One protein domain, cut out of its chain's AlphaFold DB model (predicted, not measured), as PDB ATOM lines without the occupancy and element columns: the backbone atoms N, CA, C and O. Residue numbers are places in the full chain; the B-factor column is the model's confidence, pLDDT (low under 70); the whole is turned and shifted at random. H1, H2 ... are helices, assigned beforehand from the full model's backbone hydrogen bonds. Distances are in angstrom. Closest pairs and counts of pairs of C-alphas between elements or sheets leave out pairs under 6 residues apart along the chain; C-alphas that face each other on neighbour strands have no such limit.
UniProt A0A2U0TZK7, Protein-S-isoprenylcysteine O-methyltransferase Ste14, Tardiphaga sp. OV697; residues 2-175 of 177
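This is residues 2 to 175 of the 177 residues of the protein "Protein-S-isoprenylcysteine O-methyltransferase Ste14" of Tardiphaga sp. OV697 (UniProt A0A2U0TZK7). Two antiparallel helix pairs, H1 with H2 and H5 with H7, make an elongated helical body in which H2 and H5 join the pairs side by side. The long H4 slants across from H1, the two meeting along their later parts as a V, while H3, H6 and the long link of residues 129 to 149 lie toward the body's other end. The printed part has 174 residues with seven named helices, H1 to H7 in order, and no named strand; the class is all helix. It is compact, with a radius of gyration of the C-alphas of 17.2 A and spans of 52 by 33 by 32 A.

H1, residues 2 to 24, begins at C-alpha (-63.495, 34.810, 19.801) and is 32.2 A long. H2 is residues 30 to 53, 33.6 A, and H3 residues 55 to 62, 10.4 A. H4, residues 72 to 98, is 38.6 A. H5 is residues 105 to 128, 34.7 A, and H6 residues 150 to 153, 6.0 A. H7, residues 158 to 173, 21.9 A, ends at C-alpha (-44.394, 13.854, 26.558).

H1 and H2 form a helical hairpin at a shallow tilt of 18 degrees, closest at C-alphas Thr 9 and Gly 43, 6.2 A. Residues 16 to 24 of H1 touch residues 86 to 97 of H4 at a steep tilt of 51 degrees; the closest C-alphas, Ala 24 and Gly 93, are 4.1 A apart. H2, the hub, also touches H3, closest at C-alphas Ile 51 and Phe 58, 5.8 A, and touches H5 at a shallow tilt of 14 degrees, closest at C-alphas Gly 46 and Phe 123, 7.8 A. H2 only just touches H7, with 3 pairs of C-alphas within 8 A. H5 and H7 touch, opposite ways at 23 degrees, closest at C-alphas Gly 118 and Gly 162, 3.8 A. H6 touches H5, with C-alphas Glu 128 and Gly 150 closest at 6.3 A. H2 and H4 are apart. Every O i to N i+4 pair is within hydrogen-bond range in H1, H2, H3, H4, H5 and H7; H6 is too short for such a pair.

The C-alphas farthest apart, Phe 98 and Gly 143, are 52.2 A apart. The printed part has no cut, and the link from H5 to H6 is long. Mean pLDDT of the printed part is 95.0, and no printed residue is under 70.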
ATOM      1  N   ILE A   2     -63.832  36.068  20.503       94.12
ATOM      2  CA  ILE A   2     -63.495  34.810  19.801       94.12
ATOM      3  C   ILE A   2     -62.364  34.974  18.774       94.12
ATOM      4  O   ILE A   2     -61.395  34.231  18.823       94.12
ATOM      5  N   VAL A   3     -62.422  35.980  17.894       95.62
ATOM      6  CA  VAL A   3     -61.349  36.216  16.900       95.62
ATOM      7  C   VAL A   3     -59.991  36.422  17.581       95.62
ATOM      8  O   VAL A   3     -58.997  35.824  17.184       95.62
ATOM      9  N   ARG A   4     -59.957  37.211  18.663       94.00
ATOM     10  CA  ARG A   4     -58.740  37.457  19.452       94.00
ATOM     11  C   ARG A   4     -58.222  36.181  20.119       94.00
ATOM     12  O   ARG A   4     -57.015  35.968  20.122       94.00
ATOM     13  N   LEU A   5     -59.116  35.334  20.643       95.81
ATOM     14  CA  LEU A   5     -58.769  34.008  21.161       95.81
ATOM     15  C   LEU A   5     -58.104  33.160  20.073       95.81
ATOM     16  O   LEU A   5     -56.996  32.680  20.280       95.81
ATOM     17  N   VAL A   6     -58.753  33.018  18.914       97.31
ATOM     18  CA  VAL A   6     -58.253  32.199  17.801       97.31
ATOM     19  C   VAL A   6     -56.881  32.685  17.344       97.31
ATOM     20  O   VAL A   6     -55.939  31.898  17.315       97.31
ATOM     21  N   ILE A   7     -56.741  33.983  17.058       96.88
ATOM     22  CA  ILE A   7     -55.472  34.565  16.604       96.88
ATOM     23  C   ILE A   7     -54.380  34.347  17.652       96.88
ATOM     24  O   ILE A   7     -53.311  33.848  17.317       96.88
ATOM     25  N   ARG A   8     -54.636  34.680  18.924       94.88
ATOM     26  CA  ARG A   8     -53.625  34.552  19.982       94.88
ATOM     27  C   ARG A   8     -53.190  33.102  20.169       94.88
ATOM     28  O   ARG A   8     -51.995  32.857  20.271       94.88
ATOM     29  N   THR A   9     -54.131  32.158  20.180       96.94
ATOM     30  CA  THR A   9     -53.843  30.725  20.327       96.94
ATOM     31  C   THR A   9     -53.010  30.203  19.159       96.94
ATOM     32  O   THR A   9     -51.980  29.570  19.384       96.94
ATOM     33  N   LEU A  10     -53.405  30.503  17.917       98.06
ATOM     34  CA  LEU A  10     -52.685  30.038  16.729       98.06
ATOM     35  C   LEU A  10     -51.301  30.675  16.601       98.06
ATOM     36  O   LEU A  10     -50.342  29.972  16.307       98.06
ATOM     37  N   VAL A  11     -51.171  31.978  16.866       97.94
ATOM     38  CA  VAL A  11     -49.868  32.658  16.855       97.94
ATOM     39  C   VAL A  11     -48.964  32.083  17.941       97.94
ATOM     40  O   VAL A  11     -47.820  31.744  17.663       97.94
ATOM     41  N   TRP A  12     -49.470  31.926  19.165       96.38
ATOM     42  CA  TRP A  12     -48.681  31.423  20.288       96.38
ATOM     43  C   TRP A  12     -48.165  30.001  20.051       96.38
ATOM     44  O   TRP A  12     -46.962  29.758  20.142       96.38
ATOM     45  N   PHE A  13     -49.048  29.064  19.691       98.00
ATOM     46  CA  PHE A  13     -48.632  27.685  19.430       98.00
ATOM     47  C   PHE A  13     -47.912  27.521  18.090       98.00
ATOM     48  O   PHE A  13     -47.082  26.626  17.966       98.00
ATOM     49  N   GLY A  14     -48.135  28.419  17.128       98.44
ATOM     50  CA  GLY A  14     -47.318  28.528  15.922       98.44
ATOM     51  C   GLY A  14     -45.871  28.909  16.240       98.44
ATOM     52  O   GLY A  14     -44.953  28.279  15.726       98.44
ATOM     53  N   VAL A  15     -45.654  29.874  17.142       98.25
ATOM     54  CA  VAL A  15     -44.311  30.243  17.624       98.25
ATOM     55  C   VAL A  15     -43.667  29.092  18.397       98.25
ATOM     56  O   VAL A  15     -42.517  28.762  18.121       98.25
ATOM     57  N   ILE A  16     -44.393  28.436  19.310       98.38
ATOM     58  CA  ILE A  16     -43.877  27.255  20.028       98.38
ATOM     59  C   ILE A  16     -43.497  26.142  19.045       98.38
ATOM     60  O   ILE A  16     -42.415  25.570  19.156       98.38
ATOM     61  N   GLY A  17     -44.349  25.861  18.055       98.44
ATOM     62  CA  GLY A  17     -44.062  24.882  17.012       98.44
ATOM     63  C   GLY A  17     -42.832  25.257  16.190       98.44
ATOM     64  O   GLY A  17     -41.965  24.414  15.980       98.44
ATOM     65  N   ALA A  18     -42.699  26.525  15.793       98.50
ATOM     66  CA  ALA A  18     -41.517  27.007  15.089       98.50
ATOM     67  C   ALA A  18     -40.245  26.794  15.921       98.50
ATOM     68  O   ALA A  18     -39.265  26.277  15.395       98.50
ATOM     69  N   VAL A  19     -40.265  27.114  17.218       98.44
ATOM     70  CA  VAL A  19     -39.130  26.880  18.127       98.44
ATOM     71  C   VAL A  19     -38.774  25.394  18.196       98.44
ATOM     72  O   VAL A  19     -37.620  25.040  17.954       98.44
ATOM     73  N   LEU A  20     -39.757  24.527  18.463       98.50
ATOM     74  CA  LEU A  20     -39.553  23.082  18.598       98.50
ATOM     75  C   LEU A  20     -38.996  22.459  17.315       98.50
ATOM     76  O   LEU A  20     -37.971  21.785  17.358       98.50
ATOM     77  N   PHE A  21     -39.633  22.703  16.169       98.50
ATOM     78  CA  PHE A  21     -39.238  22.083  14.902       98.50
ATOM     79  C   PHE A  21     -37.945  22.669  14.325       98.50
ATOM     80  O   PHE A  21     -37.174  21.939  13.704       98.50
ATOM     81  N   THR A  22     -37.654  23.953  14.570       98.44
ATOM     82  CA  THR A  22     -36.364  24.551  14.180       98.44
ATOM     83  C   THR A  22     -35.222  23.964  15.007       98.44
ATOM     84  O   THR A  22     -34.178  23.627  14.450       98.44
ATOM     85  N   ALA A  23     -35.417  23.790  16.319       98.06
ATOM     86  CA  ALA A  23     -34.436  23.143  17.188       98.06
ATOM     87  C   ALA A  23     -34.255  21.652  16.838       98.06
ATOM     88  O   ALA A  23     -33.120  21.191  16.709       98.06
ATOM     89  N   ALA A  24     -35.354  20.930  16.593       97.94
ATOM     90  CA  ALA A  24     -35.344  19.519  16.201       97.94
ATOM     91  C   ALA A  24     -34.728  19.262  14.820       97.94
ATOM     92  O   ALA A  24     -34.158  18.201  14.578       97.94
ATOM     93  N   GLY A  25     -34.834  20.215  13.890       98.06
ATOM     94  CA  GLY A  25     -34.335  20.057  12.521       98.06
ATOM     95  C   GLY A  25     -35.092  19.006  11.696       98.06
ATOM     96  O   GLY A  25     -34.627  18.613  10.629       98.06
ATOM     97  N   THR A  26     -36.248  18.539  12.174       97.19
ATOM     98  CA  THR A  26     -37.103  17.555  11.503       97.19
ATOM     99  C   THR A  26     -38.565  17.808  11.841       97.19
ATOM    100  O   THR A  26     -38.883  18.235  12.945       97.19
ATOM    101  N   TRP A  27     -39.464  17.497  10.909       97.31
ATOM    102  CA  TRP A  27     -40.917  17.528  11.121       97.31
ATOM    103  C   TRP A  27     -41.475  16.172  11.566       97.31
ATOM    104  O   TRP A  27     -42.646  16.068  11.936       97.31
ATOM    105  N   GLN A  28     -40.645  15.125  11.527       96.38
ATOM    106  CA  GLN A  28     -41.013  13.749  11.859       96.38
ATOM    107  C   GLN A  28     -40.942  13.515  13.373       96.38
ATOM    108  O   GLN A  28     -40.220  12.647  13.851       96.38
ATOM    109  N   TRP A  29     -41.691  14.313  14.135       96.88
ATOM    110  CA  TRP A  29     -41.751  14.227  15.594       96.88
ATOM    111  C   TRP A  29     -43.214  14.154  16.061       96.88
ATOM    112  O   TRP A  29     -43.828  15.180  16.366       96.88
ATOM    113  N   PRO A  30     -43.815  12.945  16.083       95.94
ATOM    114  CA  PRO A  30     -45.229  12.766  16.425       95.94
ATOM    115  C   PRO A  30     -45.600  13.312  17.807       95.94
ATOM    116  O   PRO A  30     -46.685  13.868  17.974       95.94
ATOM    117  N   ALA A  31     -44.689  13.212  18.781       96.69
ATOM    118  CA  ALA A  31     -44.891  13.744  20.124       96.69
ATOM    119  C   ALA A  31     -45.125  15.265  20.108       96.69
ATOM    120  O   ALA A  31     -46.157  15.715  20.607       96.69
ATOM    121  N   ALA A  32     -44.260  16.046  19.449       97.88
ATOM    122  CA  ALA A  32     -44.439  17.495  19.332       97.88
ATOM    123  C   ALA A  32     -45.735  17.875  18.604       97.88
ATOM    124  O   ALA A  32     -46.447  18.770  19.056       97.88
ATOM    125  N   TRP A  33     -46.099  17.165  17.531       98.44
ATOM    126  CA  TRP A  33     -47.381  17.390  16.856       98.44
ATOM    127  C   TRP A  33     -48.581  17.111  17.760       98.44
ATOM    128  O   TRP A  33     -49.504  17.923  17.813       98.44
ATOM    129  N   SER A  34     -48.564  15.994  18.493       98.12
ATOM    130  CA  SER A  34     -49.643  15.643  19.422       98.12
ATOM    131  C   SER A  34     -49.773  16.664  20.559       98.12
ATOM    132  O   SER A  34     -50.888  17.073  20.883       98.12
ATOM    133  N   PHE A  35     -48.646  17.147  21.092       98.31
ATOM    134  CA  PHE A  35     -48.600  18.200  22.099       98.31
ATOM    135  C   PHE A  35     -49.178  19.515  21.561       98.31
ATOM    136  O   PHE A  35     -50.074  20.086  22.180       98.31
ATOM    137  N   LEU A  36     -48.730  19.976  20.388       98.62
ATOM    138  CA  LEU A  36     -49.224  21.208  19.765       98.62
ATOM    139  C   LEU A  36     -50.719  21.134  19.455       98.62
ATOM    140  O   LEU A  36     -51.455  22.069  19.770       98.62
ATOM    141  N   LEU A  37     -51.183  20.022  18.877       98.50
ATOM    142  CA  LEU A  37     -52.597  19.811  18.585       98.50
ATOM    143  C   LEU A  37     -53.427  19.857  19.869       98.50
ATOM    144  O   LEU A  37     -54.413  20.589  19.934       98.50
ATOM    145  N   PHE A  38     -53.008  19.123  20.901       98.38
ATOM    146  CA  PHE A  38     -53.692  19.123  22.188       98.38
ATOM    147  C   PHE A  38     -53.736  20.526  22.803       98.38
ATOM    148  O   PHE A  38     -54.795  20.976  23.229       98.38
ATOM    149  N   MET A  39     -52.619  21.253  22.791       98.31
ATOM    150  CA  MET A  39     -52.533  22.613  23.315       98.31
ATOM    151  C   MET A  39     -53.420  23.609  22.549       98.31
ATOM    152  O   MET A  39     -54.075  24.445  23.172       98.31
ATOM    153  N   ILE A  40     -53.499  23.510  21.217       98.56
ATOM    154  CA  ILE A  40     -54.393  24.341  20.396       98.56
ATOM    155  C   ILE A  40     -55.855  24.034  20.726       98.56
ATOM    156  O   ILE A  40     -56.628  24.960  20.980       98.56
ATOM    157  N   LEU A  41     -56.235  22.754  20.761       98.38
ATOM    158  CA  LEU A  41     -57.601  22.336  21.087       98.38
ATOM    159  C   LEU A  41     -57.995  22.779  22.497       98.38
ATOM    160  O   LEU A  41     -59.082  23.321  22.687       98.38
ATOM    161  N   LEU A  42     -57.097  22.618  23.468       97.56
ATOM    162  CA  LEU A  42     -57.306  23.047  24.844       97.56
ATOM    163  C   LEU A  42     -57.391  24.575  24.957       97.56
ATOM    164  O   LEU A  42     -58.248  25.090  25.670       97.56
ATOM    165  N   GLY A  43     -56.549  25.312  24.232       96.94
ATOM    166  CA  GLY A  43     -56.575  26.773  24.202       96.94
ATOM    167  C   GLY A  43     -57.870  27.321  23.602       96.94
ATOM    168  O   GLY A  43     -58.483  28.218  24.177       96.94
ATOM    169  N   LEU A  44     -58.322  26.765  22.473       98.00
ATOM    170  CA  LEU A  44     -59.582  27.155  21.834       98.00
ATOM    171  C   LEU A  44     -60.792  26.726  22.666       98.00
ATOM    172  O   LEU A  44     -61.611  27.568  23.021       98.00
ATOM    173  N   GLY A  45     -60.892  25.441  23.011       97.75
ATOM    174  CA  GLY A  45     -62.012  24.890  23.772       97.75
ATOM    175  C   GLY A  45     -62.110  25.494  25.168       97.75
ATOM    176  O   GLY A  45     -63.171  25.964  25.566       97.75
ATOM    177  N   GLY A  46     -60.986  25.578  25.877       96.81
ATOM    178  CA  GLY A  46     -60.902  26.196  27.193       96.81
ATOM    179  C   GLY A  46     -61.163  27.699  27.172       96.81
ATOM    180  O   GLY A  46     -61.834  28.218  28.059       96.81
ATOM    181  N   GLY A  47     -60.691  28.405  26.142       96.44
ATOM    182  CA  GLY A  47     -61.004  29.818  25.950       96.44
ATOM    183  C   GLY A  47     -62.493  30.051  25.688       96.44
ATOM    184  O   GLY A  47     -63.079  30.927  26.314       96.44
ATOM    185  N   LEU A  48     -63.120  29.257  24.817       97.62
ATOM    186  CA  LEU A  48     -64.562  29.327  24.545       97.62
ATOM    187  C   LEU A  48     -65.392  28.998  25.789       97.62
ATOM    188  O   LEU A  48     -66.336  29.718  26.101       97.62
ATOM    189  N   TRP A  49     -65.005  27.953  26.519       97.94
ATOM    190  CA  TRP A  49     -65.609  27.577  27.794       97.94
ATOM    191  C   TRP A  49     -65.512  28.711  28.826       97.94
ATOM    192  O   TRP A  49     -66.510  29.061  29.453       97.94
ATOM    193  N   LEU A  50     -64.348  29.360  28.944       96.50
ATOM    194  CA  LEU A  50     -64.156  30.472  29.875       96.50
ATOM    195  C   LEU A  50     -64.950  31.718  29.461       96.50
ATOM    196  O   LEU A  50     -65.511  32.381  30.322       96.50
ATOM    197  N   ILE A  51     -65.062  32.007  28.158       96.50
ATOM    198  CA  ILE A  51     -65.927  33.085  27.646       96.50
ATOM    199  C   ILE A  51     -67.385  32.860  28.066       96.50
ATOM    200  O   ILE A  51     -68.082  33.830  28.333       96.50
ATOM    201  N   GLN A  52     -67.856  31.612  28.109       95.31
ATOM    202  CA  GLN A  52     -69.240  31.301  28.475       95.31
ATOM    203  C   GLN A  52     -69.495  31.402  29.983       95.31
ATOM    204  O   GLN A  52     -70.566  31.849  30.381       95.31
ATOM    205  N   ILE A  53     -68.536  30.981  30.811       95.81
ATOM    206  CA  ILE A  53     -68.714  30.905  32.270       95.81
ATOM    207  C   ILE A  53     -68.322  32.208  32.966       95.81
ATOM    208  O   ILE A  53     -69.034  32.660  33.857       95.81
ATOM    209  N   ASP A  54     -67.200  32.807  32.571       96.38
ATOM    210  CA  ASP A  54     -66.687  34.038  33.167       96.38
ATOM    211  C   ASP A  54     -65.984  34.915  32.107       96.38
ATOM    212  O   ASP A  54     -64.750  34.912  31.973       96.38
ATOM    213  N   PRO A  55     -66.767  35.698  31.334       95.19
ATOM    214  CA  PRO A  55     -66.234  36.616  30.331       95.19
ATOM    215  C   PRO A  55     -65.230  37.627  30.904       95.19
ATOM    216  O   PRO A  55     -64.296  38.032  30.208       95.19
ATOM    217  N   ALA A  56     -65.411  38.043  32.162       94.75
ATOM    218  CA  ALA A  56     -64.557  39.033  32.810       94.75
ATOM    219  C   ALA A  56     -63.181  38.442  33.145       94.75
ATOM    220  O   ALA A  56     -62.156  39.061  32.848       94.75
ATOM    221  N   LEU A  57     -63.139  37.220  33.684       95.44
ATOM    222  CA  LEU A  57     -61.893  36.482  33.883       95.44
ATOM    223  C   LEU A  57     -61.195  36.193  32.548       95.44
ATOM    224  O   LEU A  57     -59.972  36.319  32.457       95.44
ATOM    225  N   PHE A  58     -61.944  35.852  31.495       95.94
ATOM    226  CA  PHE A  58     -61.366  35.688  30.161       95.94
ATOM    227  C   PHE A  58     -60.669  36.970  29.680       95.94
ATOM    228  O   PHE A  58     -59.519  36.912  29.238       95.94
ATOM    229  N   GLU A  59     -61.335  38.124  29.775       94.38
ATOM    230  CA  GLU A  59     -60.741  39.410  29.392       94.38
ATOM    231  C   GLU A  59     -59.485  39.719  30.209       94.38
ATOM    232  O   GLU A  59     -58.471  40.126  29.642       94.38
ATOM    233  N   GLU A  60     -59.513  39.454  31.515       93.50
ATOM    234  CA  GLU A  60     -58.364  39.647  32.395       93.50
ATOM    235  C   GLU A  60     -57.173  38.765  31.984       93.50
ATOM    236  O   GLU A  60     -56.055  39.254  31.838       93.50
ATOM    237  N   ARG A  61     -57.398  37.481  31.687       92.94
ATOM    238  CA  ARG A  61     -56.348  36.574  31.184       92.94
ATOM    239  C   ARG A  61     -55.879  36.902  29.766       92.94
ATOM    240  O   ARG A  61     -54.787  36.494  29.353       92.94
ATOM    241  N   MET A  62     -56.683  37.649  29.011       92.00
ATOM    242  CA  MET A  62     -56.306  38.162  27.699       92.00
ATOM    243  C   MET A  62     -55.418  39.405  27.750       92.00
ATOM    244  O   MET A  62     -54.815  39.751  26.731       92.00
ATOM    245  N   ARG A  63     -55.275  40.038  28.919       90.56
ATOM    246  CA  ARG A  63     -54.360  41.166  29.093       90.56
ATOM    247  C   ARG A  63     -52.894  40.730  28.942       90.56
ATOM    248  O   ARG A  63     -52.552  39.572  29.206       90.56
ATOM    249  N   PRO A  64     -52.008  41.649  28.518       85.50
ATOM    250  CA  PRO A  64     -50.576  41.396  28.487       85.50
ATOM    251  C   PRO A  64     -50.031  40.992  29.862       85.50
ATOM    252  O   PRO A  64     -50.534  41.414  30.905       85.50
ATOM    253  N   VAL A  65     -48.968  40.189  29.842       80.31
ATOM    254  CA  VAL A  65     -48.266  39.728  31.051       80.31
ATOM    255  C   VAL A  65     -47.474  40.872  31.700       80.31
ATOM    256  O   VAL A  65     -47.305  40.907  32.912       80.31
ATOM    257  N   VAL A  66     -47.056  41.876  30.924       80.56
ATOM    258  CA  VAL A  66     -46.472  43.113  31.457       80.56
ATOM    259  C   VAL A  66     -47.565  44.176  31.542       80.56
ATOM    260  O   VAL A  66     -48.056  44.647  30.517       80.56
ATOM    261  N   GLN A  67     -47.956  44.541  32.763       80.19
ATOM    262  CA  GLN A  67     -48.995  45.539  33.045       80.19
ATOM    263  C   GLN A  67     -48.406  46.744  33.793       80.19
ATOM    264  O   GLN A  67     -47.384  46.640  34.482       80.19
ATOM    265  N   GLN A  68     -49.052  47.904  33.651       74.12
ATOM    266  CA  GLN A  68     -48.696  49.103  34.414       74.12
ATOM    267  C   GLN A  68     -48.935  48.867  35.914       74.12
ATOM    268  O   GLN A  68     -49.889  48.193  36.292       74.12
ATOM    269  N   GLY A  69     -48.050  49.396  36.763       76.50
ATOM    270  CA  GLY A  69     -48.134  49.240  38.222       76.50
ATOM    271  C   GLY A  69     -47.549  47.940  38.789       76.50
ATOM    272  O   GLY A  69     -47.514  47.786  40.004       76.50
ATOM    273  N   GLN A  70     -47.047  47.025  37.950       81.50
ATOM    274  CA  GLN A  70     -46.334  45.837  38.433       81.50
ATOM    275  C   GLN A  70     -44.980  46.199  39.062       81.50
ATOM    276  O   GLN A  70     -44.217  46.948  38.433       81.50
ATOM    277  N   PRO A  71     -44.637  45.617  40.227       87.19
ATOM    278  CA  PRO A  71     -43.295  45.693  40.790       87.19
ATOM    279  C   PRO A  71     -42.223  45.272  39.778       87.19
ATOM    280  O   PRO A  71     -42.405  44.329  39.003       87.19
ATOM    281  N   THR A  72     -41.065  45.940  39.800       87.75
ATOM    282  CA  THR A  72     -39.952  45.615  38.891       87.75
ATOM    283  C   THR A  72     -39.488  44.168  39.060       87.75
ATOM    284  O   THR A  72     -39.183  43.515  38.066       87.75
ATOM    285  N   ALA A  73     -39.486  43.651  40.293       89.31
ATOM    286  CA  ALA A  73     -39.106  42.271  40.589       89.31
ATOM    287  C   ALA A  73     -40.005  41.249  39.870       89.31
ATOM    288  O   ALA A  73     -39.486  40.345  39.218       89.31
ATOM    289  N   ASP A  74     -41.327  41.439  39.896       86.88
ATOM    290  CA  ASP A  74     -42.282  40.552  39.219       86.88
ATOM    291  C   ASP A  74     -42.073  40.574  37.704       86.88
ATOM    292  O   ASP A  74     -42.083  39.536  37.041       86.88
ATOM    293  N   ARG A  75     -41.819  41.760  37.142       85.88
ATOM    294  CA  ARG A  75     -41.523  41.906  35.713       85.88
ATOM    295  C   ARG A  75     -40.243  41.168  35.325       85.88
ATOM    296  O   ARG A  75     -40.237  40.460  34.322       85.88
ATOM    297  N   VAL A  76     -39.179  41.316  36.117       90.38
ATOM    298  CA  VAL A  76     -37.905  40.610  35.905       90.38
ATOM    299  C   VAL A  76     -38.110  39.101  36.006       90.38
ATOM    300  O   VAL A  76     -37.657  38.375  35.125       90.38
ATOM    301  N   PHE A  77     -38.844  38.634  37.018       90.56
ATOM    302  CA  PHE A  77     -39.167  37.220  37.183       90.56
ATOM    303  C   PHE A  77     -39.911  36.662  35.967       90.56
ATOM    304  O   PHE A  77     -39.530  35.618  35.449       90.56
ATOM    305  N   MET A  78     -40.923  37.366  35.455       89.00
ATOM    306  CA  MET A  78     -41.684  36.907  34.287       89.00
ATOM    307  C   MET A  78     -40.834  36.840  33.016       89.00
ATOM    308  O   MET A  78     -40.969  35.891  32.245       89.00
ATOM    309  N   VAL A  79     -39.937  37.809  32.801       91.19
ATOM    310  CA  VAL A  79     -38.996  37.774  31.670       91.19
ATOM    311  C   VAL A  79     -38.018  36.608  31.816       91.19
ATOM    312  O   VAL A  79     -37.833  35.852  30.865       91.19
ATOM    313  N   ALA A  80     -37.436  36.418  33.002       94.44
ATOM    314  CA  ALA A  80     -36.538  35.301  33.274       94.44
ATOM    315  C   ALA A  80     -37.245  33.953  33.070       94.44
ATOM    316  O   ALA A  80     -36.721  33.078  32.387       94.44
ATOM    317  N   PHE A  81     -38.467  33.811  33.586       92.69
ATOM    318  CA  PHE A  81     -39.285  32.617  33.413       92.69
ATOM    319  C   PHE A  81     -39.594  32.339  31.938       92.69
ATOM    320  O   PHE A  81     -39.492  31.199  31.495       92.69
ATOM    321  N   PHE A  82     -39.916  33.373  31.155       92.44
ATOM    322  CA  PHE A  82     -40.138  33.226  29.717       92.44
ATOM    323  C   PHE A  82     -38.879  32.748  28.982       92.44
ATOM    324  O   PHE A  82     -38.966  31.854  28.146       92.44
ATOM    325  N   ILE A  83     -37.706  33.295  29.322       96.12
ATOM    326  CA  ILE A  83     -36.424  32.849  28.754       96.12
ATOM    327  C   ILE A  83     -36.160  31.386  29.117       96.12
ATOM    328  O   ILE A  83     -35.822  30.598  28.240       96.12
ATOM    329  N   VAL A  84     -36.360  31.004  30.381       96.88
ATOM    330  CA  VAL A  84     -36.189  29.615  30.834       96.88
ATOM    331  C   VAL A  84     -37.140  28.677  30.094       96.88
ATOM    332  O   VAL A  84     -36.703  27.640  29.605       96.88
ATOM    333  N   ALA A  85     -38.412  29.049  29.937       95.56
ATOM    334  CA  ALA A  85     -39.384  28.259  29.185       95.56
ATOM    335  C   ALA A  85     -38.998  28.118  27.702       95.56
ATOM    336  O   ALA A  85     -39.155  27.046  27.123       95.56
ATOM    337  N   LEU A  86     -38.461  29.176  27.088       96.88
ATOM    338  CA  LEU A  86     -37.979  29.133  25.708       96.88
ATOM    339  C   LEU A  86     -36.764  28.208  25.565       96.88
ATOM    340  O   LEU A  86     -36.740  27.369  24.669       96.88
ATOM    341  N   VAL A  87     -35.779  28.335  26.460       97.75
ATOM    342  CA  VAL A  87     -34.597  27.460  26.491       97.75
ATOM    343  C   VAL A  87     -35.015  26.009  26.697       97.75
ATOM    344  O   VAL A  87     -34.531  25.145  25.979       97.75
ATOM    345  N   TRP A  88     -35.953  25.741  27.603       97.62
ATOM    346  CA  TRP A  88     -36.491  24.402  27.845       97.62
ATOM    347  C   TRP A  88     -37.091  23.767  26.579       97.62
ATOM    348  O   TRP A  88     -36.763  22.628  26.252       97.62
ATOM    349  N   LEU A  89     -37.889  24.510  25.805       97.88
ATOM    350  CA  LEU A  89     -38.432  24.017  24.531       97.88
ATOM    351  C   LEU A  89     -37.347  23.804  23.466       97.88
ATOM    352  O   LEU A  89     -37.406  22.835  22.711       97.88
ATOM    353  N   ILE A  90     -36.347  24.690  23.404       98.31
ATOM    354  CA  ILE A  90     -35.198  24.521  22.503       98.31
ATOM    355  C   ILE A  90     -34.432  23.250  22.869       98.31
ATOM    356  O   ILE A  90     -34.107  22.470  21.978       98.31
ATOM    357  N   VAL A  91     -34.176  23.020  24.158       97.94
ATOM    358  CA  VAL A  91     -33.501  21.816  24.656       97.94
ATOM    359  C   VAL A  91     -34.278  20.567  24.262       97.94
ATOM    360  O   VAL A  91     -33.669  19.672  23.692       97.94
ATOM    361  N   ALA A  92     -35.603  20.537  24.436       97.62
ATOM    362  CA  ALA A  92     -36.420  19.400  24.005       97.62
ATOM    363  C   ALA A  92     -36.300  19.124  22.494       97.62
ATOM    364  O   ALA A  92     -36.208  17.975  22.065       97.62
ATOM    365  N   GLY A  93     -36.261  20.174  21.666       97.75
ATOM    366  CA  GLY A  93     -36.025  20.023  20.230       97.75
ATOM    367  C   GLY A  93     -34.618  19.511  19.912       97.75
ATOM    368  O   GLY A  93     -34.464  18.585  19.121       97.75
ATOM    369  N   LEU A  94     -33.579  20.067  20.539       98.06
ATOM    370  CA  LEU A  94     -32.200  19.605  20.350       98.06
ATOM    371  C   LEU A  94     -32.010  18.160  20.825       98.06
ATOM    372  O   LEU A  94     -31.296  17.400  20.177       98.06
ATOM    373  N   ASP A  95     -32.677  17.774  21.907       97.12
ATOM    374  CA  ASP A  95     -32.708  16.402  22.402       97.12
ATOM    375  C   ASP A  95     -33.262  15.457  21.327       97.12
ATOM    376  O   ASP A  95     -32.568  14.534  20.903       97.12
ATOM    377  N   GLN A  96     -34.426  15.779  20.749       96.38
ATOM    378  CA  GLN A  96     -34.982  15.036  19.616       96.38
ATOM    379  C   GLN A  96     -34.034  14.992  18.404       96.38
ATOM    380  O   GLN A  96     -33.969  13.980  17.703       96.38
ATOM    381  N   ARG A  97     -33.312  16.084  18.124       96.81
ATOM    382  CA  ARG A  97     -32.381  16.171  16.988       96.81
ATOM    383  C   ARG A  97     -31.179  15.248  17.146       96.81
ATOM    384  O   ARG A  97     -30.752  14.624  16.177       96.81
ATOM    385  N   PHE A  98     -30.597  15.234  18.339       96.31
ATOM    386  CA  PHE A  98     -29.373  14.493  18.630       96.31
ATOM    387  C   PHE A  98     -29.646  13.112  19.235       96.31
ATOM    388  O   PHE A  98     -28.712  12.331  19.390       96.31
ATOM    389  N   GLY A  99     -30.909  12.797  19.538       92.75
ATOM    390  CA  GLY A  99     -31.327  11.541  20.153       92.75
ATOM    391  C   GLY A  99     -30.711  11.333  21.535       92.75
ATOM    392  O   GLY A  99     -30.307  10.208  21.837       92.75
ATOM    393  N   ILE A 100     -30.581  12.407  22.329       92.56
ATOM    394  CA  ILE A 100     -29.874  12.384  23.622       92.56
ATOM    395  C   ILE A 100     -30.629  11.480  24.602       92.56
ATOM    396  O   ILE A 100     -30.040  10.602  25.232       92.56
ATOM    397  N   SER A 101     -31.941  11.667  24.684       92.44
ATOM    398  CA  SER A 101     -32.859  10.905  25.512       92.44
ATOM    399  C   SER A 101     -33.452   9.727  24.742       92.44
ATOM    400  O   SER A 101     -33.881   9.836  23.595       92.44
ATOM    401  N   GLN A 102     -33.534   8.579  25.413       88.38
ATOM    402  CA  GLN A 102     -34.245   7.397  24.931       88.38
ATOM    403  C   GLN A 102     -35.373   7.090  25.916       88.38
ATOM    404  O   GLN A 102     -35.129   6.678  27.051       88.38
ATOM    405  N   MET A 103     -36.620   7.311  25.498       91.62
ATOM    406  CA  MET A 103     -37.802   7.054  26.321       91.62
ATOM    407  C   MET A 103     -38.684   5.976  25.711       91.62
ATOM    408  O   MET A 103     -38.996   5.995  24.521       91.62
ATOM    409  N   THR A 104     -39.175   5.076  26.560       94.50
ATOM    410  CA  THR A 104     -40.237   4.155  26.161       94.50
ATOM    411  C   THR A 104     -41.545   4.916  25.962       94.50
ATOM    412  O   THR A 104     -41.795   5.954  26.583       94.50
ATOM    413  N   ILE A 105     -42.431   4.362  25.135       93.94
ATOM    414  CA  ILE A 105     -43.769   4.926  24.933       93.94
ATOM    415  C   ILE A 105     -44.557   5.033  26.249       93.94
ATOM    416  O   ILE A 105     -45.327   5.970  26.430       93.94
ATOM    417  N   GLY A 106     -44.319   4.123  27.203       96.81
ATOM    418  CA  GLY A 106     -44.970   4.146  28.514       96.81
ATOM    419  C   GLY A 106     -44.639   5.402  29.323       96.81
ATOM    420  O   GLY A 106     -45.533   5.984  29.935       96.81
ATOM    421  N   VAL A 107     -43.388   5.871  29.272       96.31
ATOM    422  CA  VAL A 107     -42.985   7.124  29.929       96.31
ATOM    423  C   VAL A 107     -43.646   8.329  29.265       96.31
ATOM    424  O   VAL A 107     -44.175   9.190  29.966       96.31
ATOM    425  N   GLN A 108     -43.677   8.378  27.931       96.00
ATOM    426  CA  GLN A 108     -44.328   9.477  27.207       96.00
ATOM    427  C   GLN A 108     -45.832   9.543  27.504       96.00
ATOM    428  O   GLN A 108     -46.381  10.631  27.689       96.00
ATOM    429  N   VAL A 109     -46.500   8.388  27.612       97.31
ATOM    430  CA  VAL A 109     -47.912   8.303  28.011       97.31
ATOM    431  C   VAL A 109     -48.104   8.817  29.437       97.31
ATOM    432  O   VAL A 109     -48.974   9.656  29.653       97.31
ATOM    433  N   ALA A 110     -47.270   8.395  30.393       97.81
ATOM    434  CA  ALA A 110     -47.325   8.913  31.761       97.81
ATOM    435  C   ALA A 110     -47.113  10.438  31.800       97.81
ATOM    436  O   ALA A 110     -47.868  11.153  32.458       97.81
ATOM    437  N   GLY A 111     -46.149  10.943  31.028       97.94
ATOM    438  CA  GLY A 111     -45.906  12.370  30.831       97.94
ATOM    439  C   GLY A 111     -47.122  13.123  30.308       97.94
ATOM    440  O   GLY A 111     -47.552  14.120  30.888       97.94
ATOM    441  N   THR A 112     -47.734  12.587  29.257       98.06
ATOM    442  CA  THR A 112     -48.964  13.121  28.665       98.06
ATOM    443  C   THR A 112     -50.080  13.191  29.710       98.06
ATOM    444  O   THR A 112     -50.719  14.232  29.867       98.06
ATOM    445  N   THR A 113     -50.288  12.122  30.486       98.38
ATOM    446  CA  THR A 113     -51.288  12.088  31.563       98.38
ATOM    447  C   THR A 113     -51.008  13.133  32.643       98.38
ATOM    448  O   THR A 113     -51.935  13.830  33.057       98.38
ATOM    449  N   LEU A 114     -49.752  13.297  33.069       98.31
ATOM    450  CA  LEU A 114     -49.359  14.325  34.040       98.31
ATOM    451  C   LEU A 114     -49.616  15.739  33.508       98.31
ATOM    452  O   LEU A 114     -50.172  16.570  34.226       98.31
ATOM    453  N   ALA A 115     -49.289  15.998  32.240       98.38
ATOM    454  CA  ALA A 115     -49.523  17.295  31.616       98.38
ATOM    455  C   ALA A 115     -51.019  17.631  31.526       98.38
ATOM    456  O   ALA A 115     -51.432  18.748  31.851       98.38
ATOM    457  N   ILE A 116     -51.842  16.650  31.143       98.38
ATOM    458  CA  ILE A 116     -53.304  16.782  31.105       98.38
ATOM    459  C   ILE A 116     -53.859  17.033  32.511       98.38
ATOM    460  O   ILE A 116     -54.682  17.932  32.683       98.38
ATOM    461  N   ALA A 117     -53.392  16.299  33.523       98.50
ATOM    462  CA  ALA A 117     -53.810  16.495  34.910       98.50
ATOM    463  C   ALA A 117     -53.443  17.899  35.426       98.50
ATOM    464  O   ALA A 117     -54.277  18.573  36.030       98.50
ATOM    465  N   GLY A 118     -52.233  18.381  35.129       98.38
ATOM    466  CA  GLY A 118     -51.797  19.736  35.475       98.38
ATOM    467  C   GLY A 118     -52.668  20.825  34.843       98.38
ATOM    468  O   GLY A 118     -53.054  21.801  35.501       98.38
ATOM    469  N   MET A 119     -53.064  20.626  33.584       98.06
ATOM    470  CA  MET A 119     -54.021  21.504  32.915       98.06
ATOM    471  C   MET A 119     -55.419  21.410  33.525       98.06
ATOM    472  O   MET A 119     -56.027  22.446  33.781       98.06
ATOM    473  N   ALA A 120     -55.916  20.214  33.838       98.12
ATOM    474  CA  ALA A 120     -57.215  20.039  34.486       98.12
ATOM    475  C   ALA A 120     -57.293  20.779  35.833       98.12
ATOM    476  O   ALA A 120     -58.281  21.464  36.098       98.12
ATOM    477  N   ILE A 121     -56.226  20.734  36.642       98.19
ATOM    478  CA  ILE A 121     -56.118  21.527  37.878       98.19
ATOM    479  C   ILE A 121     -56.183  23.023  37.563       98.19
ATOM    480  O   ILE A 121     -56.915  23.761  38.220       98.19
ATOM    481  N   SER A 122     -55.467  23.482  36.535       97.44
ATOM    482  CA  SER A 122     -55.500  24.889  36.121       97.44
ATOM    483  C   SER A 122     -56.912  25.330  35.718       97.44
ATOM    484  O   SER A 122     -57.360  26.391  36.143       97.44
ATOM    485  N   PHE A 123     -57.653  24.507  34.971       97.31
ATOM    486  CA  PHE A 123     -59.048  24.781  34.614       97.31
ATOM    487  C   PHE A 123     -59.992  24.751  35.820       97.31
ATOM    488  O   PHE A 123     -60.891  25.586  35.901       97.31
ATOM    489  N   TRP A 124     -59.769  23.858  36.787       97.75
ATOM    490  CA  TRP A 124     -60.517  23.863  38.044       97.75
ATOM    491  C   TRP A 124     -60.293  25.169  38.814       97.75
ATOM    492  O   TRP A 124     -61.248  25.793  39.269       97.75
ATOM    493  N   VAL A 125     -59.052  25.655  38.865       97.75
ATOM    494  CA  VAL A 125     -58.747  26.962  39.459       97.75
ATOM    495  C   VAL A 125     -59.438  28.099  38.715       97.75
ATOM    496  O   VAL A 125     -59.981  28.987  39.362       97.75
ATOM    497  N   LEU A 126     -59.434  28.087  37.380       96.94
ATOM    498  CA  LEU A 126     -60.108  29.117  36.584       96.94
ATOM    499  C   LEU A 126     -61.628  29.101  36.758       96.94
ATOM    500  O   LEU A 126     -62.252  30.151  36.671       96.94
ATOM    501  N   ARG A 127     -62.215  27.933  37.021       96.69
ATOM    502  CA  ARG A 127     -63.633  27.815  37.362       96.69
ATOM    503  C   ARG A 127     -63.949  28.437  38.720       96.69
ATOM    504  O   ARG A 127     -64.994  29.053  38.871       96.69
ATOM    505  N   GLU A 128     -63.074  28.218  39.697       96.94
ATOM    506  CA  GLU A 128     -63.320  28.594  41.091       96.94
ATOM    507  C   GLU A 128     -62.930  30.047  41.393       96.94
ATOM    508  O   GLU A 128     -63.553  30.709  42.215       96.94
ATOM    509  N   ASN A 129     -61.888  30.562  40.736       96.81
ATOM    510  CA  ASN A 129     -61.304  31.862  41.046       96.81
ATOM    511  C   ASN A 129     -61.426  32.843  39.869       96.81
ATOM    512  O   ASN A 129     -60.539  32.930  39.016       96.81
ATOM    513  N   SER A 130     -62.474  33.673  39.907       95.44
ATOM    514  CA  SER A 130     -62.725  34.777  38.957       95.44
ATOM    515  C   SER A 130     -61.621  35.856  38.935       95.44
ATOM    516  O   SER A 130     -61.528  36.674  38.011       95.44
ATOM    517  N   PHE A 131     -60.734  35.858  39.936       95.00
ATOM    518  CA  PHE A 131     -59.615  36.789  40.079       95.00
ATOM    519  C   PHE A 131     -58.269  36.198  39.629       95.00
ATOM    520  O   PHE A 131     -57.238  36.836  39.838       95.00
ATOM    521  N   ALA A 132     -58.249  35.018  38.995       93.38
ATOM    522  CA  ALA A 132     -57.038  34.334  38.522       93.38
ATOM    523  C   ALA A 132     -56.363  35.033  37.316       93.38
ATOM    524  O   ALA A 132     -56.307  34.511  36.191       93.38
ATOM    525  N   ALA A 133     -55.831  36.230  37.569       90.06
ATOM    526  CA  ALA A 133     -55.088  37.047  36.624       90.06
ATOM    527  C   ALA A 133     -53.743  36.396  36.243       90.06
ATOM    528  O   ALA A 133     -53.168  35.637  37.025       90.06
ATOM    529  N   PRO A 134     -53.198  36.699  35.052       86.44
ATOM    530  CA  PRO A 134     -51.908  36.166  34.611       86.44
ATOM    531  C   PRO A 134     -50.707  36.812  35.326       86.44
ATOM    532  O   PRO A 134     -49.568  36.458  35.040       86.44
ATOM    533  N   VAL A 135     -50.952  37.785  36.207       86.38
ATOM    534  CA  VAL A 135     -49.944  38.608  36.884       86.38
ATOM    535  C   VAL A 135     -50.350  38.807  38.340       86.38
ATOM    536  O   VAL A 135     -51.543  38.794  38.652       86.38
ATOM    537  N   ILE A 136     -49.374  39.028  39.220       84.94
ATOM    538  CA  ILE A 136     -49.640  39.319  40.631       84.94
ATOM    539  C   ILE A 136     -50.229  40.727  40.726       84.94
ATOM    540  O   ILE A 136     -49.559  41.717  40.438       84.94
ATOM    541  N   LYS A 137     -51.506  40.815  41.097       86.06
ATOM    542  CA  LYS A 137     -52.179  42.078  41.404       86.06
ATOM    543  C   LYS A 137     -53.420  41.848  42.252       86.06
ATOM    544  O   LYS A 137     -53.999  40.762  42.235       86.06
ATOM    545  N   ILE A 138     -53.845  42.909  42.928       87.00
ATOM    546  CA  ILE A 138     -55.135  42.967  43.610       87.00
ATOM    547  C   ILE A 138     -56.114  43.734  42.717       87.00
ATOM    548  O   ILE A 138     -55.850  44.865  42.313       87.00
ATOM    549  N   GLN A 139     -57.239  43.106  42.389       88.88
ATOM    550  CA  GLN A 139     -58.313  43.645  41.552       88.88
ATOM    551  C   GLN A 139     -59.375  44.311  42.435       88.88
ATOM    552  O   GLN A 139     -60.482  43.794  42.607       88.88
ATOM    553  N   HIS A 140     -59.016  45.445  43.048       88.00
ATOM    554  CA  HIS A 140     -59.915  46.210  43.924       88.00
ATOM    555  C   HIS A 140     -61.204  46.639  43.208       88.00
ATOM    556  O   HIS A 140     -62.282  46.583  43.791       88.00
ATOM    557  N   ASP A 141     -61.095  46.993  41.928       88.38
ATOM    558  CA  ASP A 141     -62.195  47.366  41.034       88.38
ATOM    559  C   ASP A 141     -63.234  46.251  40.846       88.38
ATOM    560  O   ASP A 141     -64.397  46.529  40.563       88.38
ATOM    561  N   ARG A 142     -62.830  44.992  41.044       90.25
ATOM    562  CA  ARG A 142     -63.698  43.814  40.935       90.25
ATOM    563  C   ARG A 142     -64.114  43.239  42.291       90.25
ATOM    564  O   ARG A 142     -64.708  42.167  42.325       90.25
ATOM    565  N   GLY A 143     -63.796  43.913  43.401       92.62
ATOM    566  CA  GLY A 143     -64.128  43.428  44.744       92.62
ATOM    567  C   GLY A 143     -63.424  42.114  45.097       92.62
ATOM    568  O   GLY A 143     -64.045  41.214  45.669       92.62
ATOM    569  N   GLN A 144     -62.147  41.979  44.715       94.56
ATOM    570  CA  GLN A 144     -61.368  40.773  44.994       94.56
ATOM    571  C   GLN A 144     -61.382  40.424  46.486       94.56
ATOM    572  O   GLN A 144     -61.020  41.236  47.336       94.56
ATOM    573  N   HIS A 145     -61.747  39.178  46.777       94.31
ATOM    574  CA  HIS A 145     -61.703  38.560  48.097       94.31
ATOM    575  C   HIS A 145     -60.910  37.250  48.026       94.31
ATOM    576  O   HIS A 145     -60.550  36.778  46.943       94.31
ATOM    577  N   VAL A 146     -60.584  36.687  49.189       94.75
ATOM    578  CA  VAL A 146     -59.884  35.402  49.264       94.75
ATOM    579  C   VAL A 146     -60.838  34.298  48.826       94.75
ATOM    580  O   VAL A 146     -61.941  34.199  49.349       94.75
ATOM    581  N   ILE A 147     -60.392  33.483  47.872       95.88
ATOM    582  CA  ILE A 147     -61.078  32.254  47.478       95.88
ATOM    583  C   ILE A 147     -60.470  31.125  48.299       95.88
ATOM    584  O   ILE A 147     -59.284  30.824  48.149       95.88
ATOM    585  N   ASP A 148     -61.264  30.532  49.178       95.75
ATOM    586  CA  ASP A 148     -60.880  29.369  49.971       95.75
ATOM    587  C   ASP A 148     -61.519  28.072  49.464       95.75
ATOM    588  O   ASP A 148     -61.014  27.008  49.787       95.75
ATOM    589  N   THR A 149     -62.513  28.125  48.577       96.12
ATOM    590  CA  THR A 149     -63.254  26.962  48.071       96.12
ATOM    591  C   THR A 149     -62.542  26.164  46.964       96.12
ATOM    592  O   THR A 149     -61.489  26.527  46.430       96.12
ATOM    593  N   GLY A 150     -63.117  25.009  46.609       95.56
ATOM    594  CA  GLY A 150     -62.626  24.155  45.525       95.56
ATOM    595  C   GLY A 150     -61.194  23.652  45.774       95.56
ATOM    596  O   GLY A 150     -60.930  23.079  46.833       95.56
ATOM    597  N   PRO A 151     -60.251  23.830  44.829       96.50
ATOM    598  CA  PRO A 151     -58.890  23.325  44.986       96.50
ATOM    599  C   PRO A 151     -58.090  24.102  46.048       96.50
ATOM    600  O   PRO A 151     -57.068  23.600  46.522       96.50
ATOM    601  N   TYR A 152     -58.553  25.293  46.453       97.00
ATOM    602  CA  TYR A 152     -57.909  26.104  47.488       97.00
ATOM    603  C   TYR A 152     -58.079  25.520  48.903       97.00
ATOM    604  O   TYR A 152     -57.224  25.769  49.753       97.00
ATOM    605  N   HIS A 153     -59.074  24.650  49.137       95.75
ATOM    606  CA  HIS A 153     -59.186  23.869  50.380       95.75
ATOM    607  C   HIS A 153     -58.051  22.846  50.545       95.75
ATOM    608  O   HIS A 153     -57.735  22.448  51.664       95.75
ATOM    609  N   LEU A 154     -57.458  22.385  49.439       96.44
ATOM    610  CA  LEU A 154     -56.433  21.337  49.449       96.44
ATOM    611  C   LEU A 154     -55.023  21.926  49.545       96.44
ATOM    612  O   LEU A 154     -54.159  21.381  50.231       96.44
ATOM    613  N   VAL A 155     -54.769  23.027  48.837       96.62
ATOM    614  CA  VAL A 155     -53.455  23.675  48.771       96.62
ATOM    615  C   VAL A 155     -53.612  25.163  48.466       96.62
ATOM    616  O   VAL A 155     -54.495  25.560  47.717       96.62
ATOM    617  N   ARG A 156     -52.716  26.003  48.999       94.56
ATOM    618  CA  ARG A 156     -52.782  27.471  48.831       94.56
ATOM    619  C   ARG A 156     -52.515  27.953  47.401       94.56
ATOM    620  O   ARG A 156     -53.008  29.003  47.005       94.56
ATOM    621  N   HIS A 157     -51.731  27.197  46.630       95.38
ATOM    622  CA  HIS A 157     -51.334  27.553  45.263       95.38
ATOM    623  C   HIS A 157     -51.630  26.422  44.267       95.38
ATOM    624  O   HIS A 157     -50.711  25.866  43.663       95.38
ATOM    625  N   PRO A 158     -52.910  26.072  44.056       97.31
ATOM    626  CA  PRO A 158     -53.287  24.913  43.248       97.31
ATOM    627  C   PRO A 158     -52.848  25.036  41.786       97.31
ATOM    628  O   PRO A 158     -52.424  24.050  41.188       97.31
ATOM    629  N   MET A 159     -52.856  26.248  41.217       96.81
ATOM    630  CA  MET A 159     -52.379  26.467  39.848       96.81
ATOM    631  C   MET A 159     -50.870  26.213  39.712       96.81
ATOM    632  O   MET A 159     -50.438  25.740  38.668       96.81
ATOM    633  N   TYR A 160     -50.068  26.461  40.754       96.19
ATOM    634  CA  TYR A 160     -48.636  26.139  40.735       96.19
ATOM    635  C   TYR A 160     -48.395  24.638  40.860       96.19
ATOM    636  O   TYR A 160     -47.563  24.105  40.132       96.19
ATOM    637  N   SER A 161     -49.177  23.933  41.685       97.38
ATOM    638  CA  SER A 161     -49.166  22.466  41.701       97.38
ATOM    639  C   SER A 161     -49.487  21.898  40.314       97.38
ATOM    640  O   SER A 161     -48.774  21.029  39.821       97.38
ATOM    641  N   GLY A 162     -50.510  22.443  39.645       98.00
ATOM    642  CA  GLY A 162     -50.843  22.087  38.265       98.00
ATOM    643  C   GLY A 162     -49.727  22.418  37.270       98.00
ATOM    644  O   GLY A 162     -49.411  21.598  36.412       98.00
ATOM    645  N   ALA A 163     -49.083  23.579  37.406       97.06
ATOM    646  CA  ALA A 163     -47.973  23.988  36.549       97.06
ATOM    647  C   ALA A 163     -46.763  23.049  36.672       97.06
ATOM    648  O   ALA A 163     -46.168  22.697  35.660       97.06
ATOM    649  N   ILE A 164     -46.426  22.595  37.883       97.50
ATOM    650  CA  ILE A 164     -45.336  21.629  38.100       97.50
ATOM    651  C   ILE A 164     -45.621  20.324  37.349       97.50
ATOM    652  O   ILE A 164     -44.768  19.851  36.598       97.50
ATOM    653  N   LEU A 165     -46.835  19.777  37.490       98.19
ATOM    654  CA  LEU A 165     -47.246  18.580  36.749       98.19
ATOM    655  C   LEU A 165     -47.215  18.809  35.236       98.19
ATOM    656  O   LEU A 165     -46.815  17.917  34.493       98.19
ATOM    657  N   PHE A 166     -47.600  20.005  34.790       98.31
ATOM    658  CA  PHE A 166     -47.550  20.384  33.386       98.31
ATOM    659  C   PHE A 166     -46.122  20.388  32.835       98.31
ATOM    660  O   PHE A 166     -45.864  19.690  31.863       98.31
ATOM    661  N   PHE A 167     -45.180  21.099  33.458       97.12
ATOM    662  CA  PHE A 167     -43.800  21.175  32.962       97.12
ATOM    663  C   PHE A 167     -43.090  19.818  32.982       97.12
ATOM    664  O   PHE A 167     -42.439  19.444  32.002       97.12
ATOM    665  N   LEU A 168     -43.257  19.049  34.062       96.94
ATOM    666  CA  LEU A 168     -42.718  17.691  34.142       96.94
ATOM    667  C   LEU A 168     -43.351  16.800  33.071       96.94
ATOM    668  O   LEU A 168     -42.648  16.183  32.276       96.94
ATOM    669  N   GLY A 169     -44.682  16.792  33.001       98.06
ATOM    670  CA  GLY A 169     -45.428  15.988  32.046       98.06
ATOM    671  C   GLY A 169     -45.089  16.314  30.594       98.06
ATOM    672  O   GLY A 169     -44.907  15.403  29.795       98.06
ATOM    673  N   THR A 170     -44.941  17.594  30.246       98.06
ATOM    674  CA  THR A 170     -44.576  18.024  28.891       98.06
ATOM    675  C   THR A 170     -43.159  17.610  28.514       98.06
ATOM    676  O   THR A 170     -42.964  17.201  27.375       98.06
ATOM    677  N   SER A 171     -42.196  17.646  29.439       97.06
ATOM    678  CA  SER A 171     -40.828  17.172  29.157       97.06
ATOM    679  C   SER A 171     -40.850  15.686  28.776       97.06
ATOM    680  O   SER A 171     -40.384  15.296  27.706       97.06
ATOM    681  N   LEU A 172     -41.554  14.879  29.578       97.50
ATOM    682  CA  LEU A 172     -41.751  13.452  29.318       97.50
ATOM    683  C   LEU A 172     -42.548  13.180  28.041       97.50
ATOM    684  O   LEU A 172     -42.209  12.277  27.285       97.50
ATOM    685  N   TRP A 173     -43.597  13.959  27.780       97.88
ATOM    686  CA  TRP A 173     -44.394  13.854  26.558       97.88
ATOM    687  C   TRP A 173     -43.523  14.117  25.326       97.88
ATOM    688  O   TRP A 173     -43.556  13.344  24.377       97.88
ATOM    689  N   LEU A 174     -42.685  15.153  25.361       97.31
ATOM    690  CA  LEU A 174     -41.744  15.480  24.288       97.31
ATOM    691  C   LEU A 174     -40.528  14.537  24.232       97.31
ATOM    692  O   LEU A 174     -39.660  14.728  23.391       97.31
ATOM    693  N   ALA A 175     -40.485  13.498  25.067       95.69
ATOM    694  CA  ALA A 175     -39.402  12.525  25.135       95.69
ATOM    695  C   ALA A 175     -38.028  13.112  25.520       95.69
ATOM    696  O   ALA A 175     -37.004  12.601  25.074       95.69
TER     697      ALA A 175